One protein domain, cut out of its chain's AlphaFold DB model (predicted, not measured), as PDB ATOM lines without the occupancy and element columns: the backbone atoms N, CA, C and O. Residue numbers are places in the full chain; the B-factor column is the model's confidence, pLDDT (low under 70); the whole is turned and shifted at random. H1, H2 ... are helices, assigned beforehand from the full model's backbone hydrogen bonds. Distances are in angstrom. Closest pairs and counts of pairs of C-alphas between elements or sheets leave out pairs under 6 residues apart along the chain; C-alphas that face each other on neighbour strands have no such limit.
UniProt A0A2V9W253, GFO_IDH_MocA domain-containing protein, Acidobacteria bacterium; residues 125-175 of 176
ATOM      1  N   GLY A 125      28.647  19.568 -10.928       97.88
ATOM      2  CA  GLY A 125      29.420  20.760 -11.300       97.88
ATOM      3  C   GLY A 125      30.423  20.503 -12.432       97.88
ATOM      4  O   GLY A 125      30.592  21.346 -13.316       97.88
ATOM      5  N   ALA A 126      31.028  19.312 -12.460       96.50
ATOM      6  CA  ALA A 126      31.903  18.886 -13.549       96.50
ATOM      7  C   ALA A 126      31.142  18.772 -14.881       96.50
ATOM      8  O   ALA A 126      31.578  19.335 -15.885       96.50
ATOM      9  N   PHE A 127      29.969  18.130 -14.886       97.69
ATOM     10  CA  PHE A 127      29.152  17.984 -16.093       97.69
ATOM     11  C   PHE A 127      28.631  19.335 -16.596       97.69
ATOM     12  O   PHE A 127      28.698  19.622 -17.790       97.69
ATOM     13  N   LEU A 128      28.186  20.213 -15.692       98.38
ATOM     14  CA  LEU A 128      27.770  21.576 -16.038       98.38
ATOM     15  C   LEU A 128      28.927  22.406 -16.616       98.38
ATOM     16  O   LEU A 128      28.712  23.197 -17.536       98.38
ATOM     17  N   THR A 129      30.152  22.199 -16.129       97.94
ATOM     18  CA  THR A 129      31.355  22.850 -16.668       97.94
ATOM     19  C   THR A 129      31.661  22.362 -18.080       97.94
ATOM     20  O   THR A 129      31.830  23.185 -18.979       97.94
ATOM     21  N   VAL A 130      31.652  21.043 -18.308       97.25
ATOM     22  CA  VAL A 130      31.817  20.462 -19.651       97.25
ATOM     23  C   VAL A 130      30.740  20.992 -20.594       97.25
ATOM     24  O   VAL A 130      31.059  21.519 -21.658       97.25
ATOM     25  N   LYS A 131      29.468  20.960 -20.177       97.56
ATOM     26  CA  LYS A 131      28.346  21.493 -20.960       97.56
ATOM     27  C   LYS A 131      28.562  22.958 -21.337       97.56
ATOM     28  O   LYS A 131      28.299  23.325 -22.481       97.56
ATOM     29  N   LYS A 132      29.046  23.791 -20.408       98.25
ATOM     30  CA  LYS A 132      29.349  25.206 -20.666       98.25
ATOM     31  C   LYS A 132      30.438  25.369 -21.728       98.25
ATOM     32  O   LYS A 132      30.234  26.152 -22.648       98.25
ATOM     33  N   LEU A 133      31.549  24.638 -21.618       98.00
ATOM     34  CA  LEU A 133      32.679  24.717 -22.559       98.00
ATOM     35  C   LEU A 133      32.303  24.253 -23.970       98.00
ATOM     36  O   LEU A 133      32.665  24.904 -24.950       98.00
ATOM     37  N   VAL A 134      31.535  23.162 -24.062       97.31
ATOM     38  CA  VAL A 134      30.991  22.665 -25.333       97.31
ATOM     39  C   VAL A 134      30.032  23.694 -25.933       97.31
ATOM     40  O   VAL A 134      30.180  24.078 -27.088       97.31
ATOM     41  N   SER A 135      29.085  24.209 -25.142       97.25
ATOM     42  CA  SER A 135      28.071  25.155 -25.637       97.25
ATOM     43  C   SER A 135      28.657  26.510 -26.041       97.25
ATOM     44  O   SER A 135      28.075  27.197 -26.874       97.25
ATOM     45  N   SER A 136      29.788  26.918 -25.459       98.19
ATOM     46  CA  SER A 136      30.469  28.163 -25.827       98.19
ATOM     47  C   SER A 136      31.388  28.022 -27.043       98.19
ATOM     48  O   SER A 136      32.016  29.006 -27.422       98.19
ATOM     49  N   GLY A 137      31.541  26.817 -27.604       97.81
ATOM     50  CA  GLY A 137      32.483  26.543 -28.693       97.81
ATOM     51  C   GLY A 137      33.958  26.640 -28.289       97.81
ATOM     52  O   GLY A 137      34.825  26.690 -29.154       97.81
ATOM     53  N   ALA A 138      34.274  26.658 -26.987       97.94
ATOM     54  CA  ALA A 138      35.648  26.854 -26.504       97.94
ATOM     55  C   ALA A 138      36.587  25.686 -26.859       97.94
ATOM     56  O   ALA A 138      37.803  25.840 -26.816       97.94
ATOM     57  N   LEU A 139      36.013  24.528 -27.190       96.88
ATOM     58  CA  LEU A 139      36.732  23.311 -27.558       96.88
ATOM     59  C   LEU A 139      36.828  23.112 -29.082       96.88
ATOM     60  O   LEU A 139      37.445  22.146 -29.517       96.88
ATOM     61  N   GLY A 140      36.222  23.997 -29.887       97.44
ATOM     62  CA  GLY A 140      36.017  23.752 -31.316       97.44
ATOM     63  C   GLY A 140      35.097  22.552 -31.559       97.44
ATOM     64  O   GLY A 140      34.155  22.321 -30.795       97.44
ATOM     65  N   ASP A 141      35.380  21.789 -32.613       97.12
ATOM     66  CA  ASP A 141      34.645  20.565 -32.930       97.12
ATOM     67  C   ASP A 141      35.088  19.420 -32.012       97.12
ATOM     68  O   ASP A 141      36.247  19.002 -32.003       97.12
ATOM     69  N   VAL A 142      34.145  18.891 -31.232       96.81
ATOM     70  CA  VAL A 142      34.393  17.731 -30.372       96.81
ATOM     71  C   VAL A 142      34.475  16.478 -31.240       96.81
ATOM     72  O   VAL A 142      33.484  16.077 -31.847       96.81
ATOM     73  N   VAL A 143      35.647  15.844 -31.268       97.44
ATOM     74  CA  VAL A 143      35.897  14.614 -32.044       97.44
ATOM     75  C   VAL A 143      35.967  13.350 -31.183       97.44
ATOM     76  O   VAL A 143      35.796  12.251 -31.702       97.44
ATOM     77  N   GLU A 144      36.183  13.492 -29.873       97.44
ATOM     78  CA  GLU A 144      36.309  12.378 -28.929       97.44
ATOM     79  C   GLU A 144      35.834  12.784 -27.525       97.44
ATOM     80  O   GLU A 144      35.983  13.936 -27.108       97.44
ATOM     81  N   TYR A 145      35.252  11.827 -26.795       96.31
ATOM     82  CA  TYR A 145      34.841  11.980 -25.401       96.31
ATOM     83  C   TYR A 145      35.078  10.675 -24.637       96.31
ATOM     84  O   TYR A 145      34.495   9.642 -24.970       96.31
ATOM     85  N   GLU A 146      35.886  10.743 -23.580       96.94
ATOM     86  CA  GLU A 146      36.109   9.642 -22.645       96.94
ATOM     87  C   GLU A 146      35.529  10.003 -21.272       96.94
ATOM     88  O   GLU A 146      35.775  11.088 -20.739       96.94
ATOM     89  N   ALA A 147      34.770   9.079 -20.683       94.88
ATOM     90  CA  ALA A 147      34.250   9.202 -19.329       94.88
ATOM     91  C   ALA A 147      34.559   7.939 -18.533       94.88
ATOM     92  O   ALA A 147      34.324   6.823 -18.994       94.88
ATOM     93  N   ARG A 148      35.049   8.129 -17.309       95.00
ATOM     94  CA  ARG A 148      35.395   7.045 -16.394       95.00
ATOM     95  C   ARG A 148      34.653   7.202 -15.082       95.00
ATOM     96  O   ARG A 148      34.603   8.292 -14.517       95.00
ATOM     97  N   PHE A 149      34.121   6.088 -14.593       94.19
ATOM     98  CA  PHE A 149      33.503   5.993 -13.276       94.19
ATOM     99  C   PHE A 149      34.163   4.867 -12.482       94.19
ATOM    100  O   PHE A 149      33.572   3.826 -12.194       94.19
ATOM    101  N   ASP A 150      35.434   5.065 -12.149       93.06
ATOM    102  CA  ASP A 150      36.210   4.027 -11.483       93.06
ATOM    103  C   ASP A 150      35.894   3.960  -9.992       93.06
ATOM    104  O   ASP A 150      35.659   4.968  -9.320       93.06
ATOM    105  N   ARG A 151      35.939   2.745  -9.446       90.31
ATOM    106  CA  ARG A 151      35.814   2.501  -8.010       90.31
ATOM    107  C   ARG A 151      36.866   1.504  -7.553       90.31
ATOM    108  O   ARG A 151      37.119   0.512  -8.230       90.31
ATOM    109  N   PHE A 152      37.407   1.714  -6.358       92.00
ATOM    110  CA  PHE A 152      38.258   0.731  -5.694       92.00
ATOM    111  C   PHE A 152      37.428  -0.081  -4.694       92.00
ATOM    112  O   PHE A 152      37.214   0.330  -3.554       92.00
ATOM    113  N   ARG A 153      36.896  -1.223  -5.148       86.06
ATOM    114  CA  ARG A 153      36.173  -2.192  -4.314       86.06
ATOM    115  C   ARG A 153      36.599  -3.600  -4.713       86.06
ATOM    116  O   ARG A 153      36.185  -4.077  -5.762       86.06
ATOM    117  N   LEU A 154      37.420  -4.221  -3.868       88.69
ATOM    118  CA  LEU A 154      37.953  -5.566  -4.101       88.69
ATOM    119  C   LEU A 154      36.894  -6.646  -3.861       88.69
ATOM    120  O   LEU A 154      36.799  -7.585  -4.639       88.69
ATOM    121  N   GLU A 155      36.057  -6.457  -2.838       88.50
ATOM    122  CA  GLU A 155      35.035  -7.424  -2.440       88.50
ATOM    123  C   GLU A 155      33.617  -6.868  -2.646       88.50
ATOM    124  O   GLU A 155      33.361  -5.699  -2.311       88.50
ATOM    125  N   PRO A 156      32.669  -7.678  -3.148       81.06
ATOM    126  CA  PRO A 156      31.250  -7.342  -3.133       81.06
ATOM    127  C   PRO A 156      30.770  -7.045  -1.697       81.06
ATOM    128  O   PRO A 156      31.243  -7.637  -0.729       81.06
ATOM    129  N   LYS A 157      29.834  -6.107  -1.534       81.62
ATOM    130  CA  LYS A 157      29.163  -5.822  -0.264       81.62
ATOM    131  C   LYS A 157      28.174  -6.953   0.092       81.62
ATOM    132  O   LYS A 157      27.086  -7.017  -0.489       81.62
ATOM    133  N   PRO A 158      28.437  -7.749   1.146       78.06
ATOM    134  CA  PRO A 158      27.574  -8.872   1.504       78.06
ATOM    135  C   PRO A 158      26.118  -8.446   1.736       78.06
ATOM    136  O   PRO A 158      25.841  -7.462   2.427       78.06
ATOM    137  N   GLY A 159      25.180  -9.189   1.143       78.38
ATOM    138  CA  GLY A 159      23.739  -8.955   1.287       78.38
ATOM    139  C   GLY A 159      23.184  -7.756   0.507       78.38
ATOM    140  O   GLY A 159      22.001  -7.442   0.644       78.38
ATOM    141  N   ALA A 160      23.986  -7.070  -0.314       82.94
ATOM    142  CA  ALA A 160      23.482  -6.008  -1.174       82.94
ATOM    143  C   ALA A 160      22.698  -6.590  -2.362       82.94
ATOM    144  O   ALA A 160      23.243  -7.332  -3.174       82.94
ATOM    145  N   TRP A 161      21.433  -6.193  -2.523       82.19
ATOM    146  CA  TRP A 161      20.608  -6.642  -3.656       82.19
ATOM    147  C   TRP A 161      21.227  -6.295  -5.023       82.19
ATOM    148  O   TRP A 161      21.068  -7.047  -5.973       82.19
ATOM    149  N   ARG A 162      22.010  -5.206  -5.107       82.75
ATOM    150  CA  ARG A 162      22.734  -4.776  -6.323       82.75
ATOM    151  C   ARG A 162      23.805  -5.760  -6.803       82.75
ATOM    152  O   ARG A 162      24.363  -5.567  -7.879       82.75
ATOM    153  N   GLU A 163      24.133  -6.759  -5.994       82.50
ATOM    154  CA  GLU A 163      25.159  -7.764  -6.277       82.50
ATOM    155  C   GLU A 163      24.554  -9.166  -6.434       82.50
ATOM    156  O   GLU A 163      25.269 -10.151  -6.598       82.50
ATOM    157  N   ARG A 164      23.221  -9.260  -6.399       79.50
ATOM    158  CA  ARG A 164      22.482 -10.506  -6.554       79.50
ATOM    159  C   ARG A 164      22.071 -10.712  -8.007       79.50
ATOM    160  O   ARG A 164      21.260  -9.955  -8.521       79.50
ATOM    161  N   ALA A 165      22.587 -11.763  -8.641       77.31
ATOM    162  CA  ALA A 165      22.304 -12.074 -10.046       77.31
ATOM    163  C   ALA A 165      20.824 -12.395 -10.335       77.31
ATOM    164  O   ALA A 165      20.400 -12.317 -11.481       77.31
ATOM    165  N   ASP A 166      20.038 -12.746  -9.314       80.56
ATOM    166  CA  ASP A 166      18.598 -12.985  -9.442       80.56
ATOM    167  C   ASP A 166      17.749 -11.701  -9.423       80.56
ATOM    168  O   ASP A 166      16.537 -11.770  -9.604       80.56
ATOM    169  N   TYR A 167      18.366 -10.530  -9.231       79.44
ATOM    170  CA  TYR A 167      17.704  -9.235  -9.373       79.44
ATOM    171  C   TYR A 167      17.914  -8.669 -10.778       79.44
ATOM    172  O   TYR A 167      18.985  -8.781 -11.373       79.44
ATOM    173  N   ALA A 168      16.888  -8.003 -11.299       83.00
ATOM    174  CA  ALA A 168      16.960  -7.354 -12.597       83.00
ATOM    175  C   ALA A 168      17.774  -6.044 -12.525       83.00
ATOM    176  O   ALA A 168      17.768  -5.349 -11.505       83.00
ATOM    177  N   ALA A 169      18.461  -5.697 -13.621       86.12
ATOM    178  CA  ALA A 169      19.265  -4.474 -13.745       86.12
ATOM    179  C   ALA A 169      20.302  -4.279 -12.617       86.12
ATOM    180  O   ALA A 169      20.374  -3.221 -11.992       86.12
ATOM    181  N   VAL A 170      21.092  -5.314 -12.331       86.94
ATOM    182  CA  VAL A 170      22.175  -5.291 -11.332       86.94
ATOM    183  C   VAL A 170      23.559  -5.197 -11.972       86.94
ATOM    184  O   VAL A 170      23.736  -5.478 -13.155       86.94
ATOM    185  N   GLY A 171      24.564  -4.843 -11.172       86.94
ATOM    186  CA  GLY A 171      25.944  -4.676 -11.632       86.94
ATOM    187  C   GLY A 171      26.312  -3.228 -11.959       86.94
ATOM    188  O   GLY A 171      25.476  -2.328 -11.973       86.94
ATOM    189  N   VAL A 172      27.608  -2.998 -12.188       88.50
ATOM    190  CA  VAL A 172      28.178  -1.641 -12.301       88.50
ATOM    191  C   VAL A 172      27.629  -0.847 -13.478       88.50
ATOM    192  O   VAL A 172      27.432   0.349 -13.336       88.50
ATOM    193  N   LEU A 173      27.321  -1.512 -14.595       89.00
ATOM    194  CA  LEU A 173      26.775  -0.863 -15.788       89.00
ATOM    195  C   LEU A 173      25.392  -0.240 -15.541       89.00
ATOM    196  O   LEU A 173      25.049   0.753 -16.165       89.00
ATOM    197  N   TRP A 174      24.602  -0.818 -14.635       88.94
ATOM    198  CA  TRP A 174      23.278  -0.305 -14.278       88.94
ATOM    199  C   TRP A 174      23.314   0.697 -13.118       88.94
ATOM    200  O   TRP A 174      22.367   1.461 -12.931       88.94
ATOM    201  N   ASP A 175      24.370   0.665 -12.300       86.19
ATOM    202  CA  ASP A 175      24.471   1.473 -11.082       86.19
ATOM    203  C   ASP A 175      25.274   2.769 -11.261       86.19
ATOM    204  O   ASP A 175      25.028   3.717 -10.512       86.19
TER     205      ASP A 175
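What this domain is: This is residues 125 to 175 of the 176 residues of the protein "GFO_IDH_MocA domain-containing protein" of Acidobacteria bacterium (UniProt A0A2V9W253). This is a rod with little regular structure: helix H1 is at one end, residues 143 to 148 stand free as a thin strip leading away from it, and the loops of residues 154 to 171 fold back at the other end to the short helix H2. The printed part has 51 residues with two named helices, H1 then H2, and no named strand. The class is all helix, with 15 residues in named elements. The whole is extended, with a radius of gyration of the C-alphas of 17.4 A and spans of 47 by 22 by 20 A.

Where its parts are: H1, residues 125 to 135, begins at C-alpha 125 (29.420, 20.760, -11.300) and measures 15.1 A from first to last C-alpha. H2, residues 172 to 175, measures 5.0 A and ends at C-alpha 175 (24.471, 1.473, -11.082).

How they stand to each other: H1 and H2 are apart, with no C-alpha of one within 8 A of the other. In H1 every O i to N i+4 pair is within hydrogen-bond range; H2 is too short for such a pair.

The domain as a whole: The C-alphas of Gly 140 and Gly 159, the two farthest apart, are 47.8 A apart. The link from H1 to H2, residues 136 to 171, is long. The printed part has no cut, its mean pLDDT is 90.8, and no printed residue is under 70.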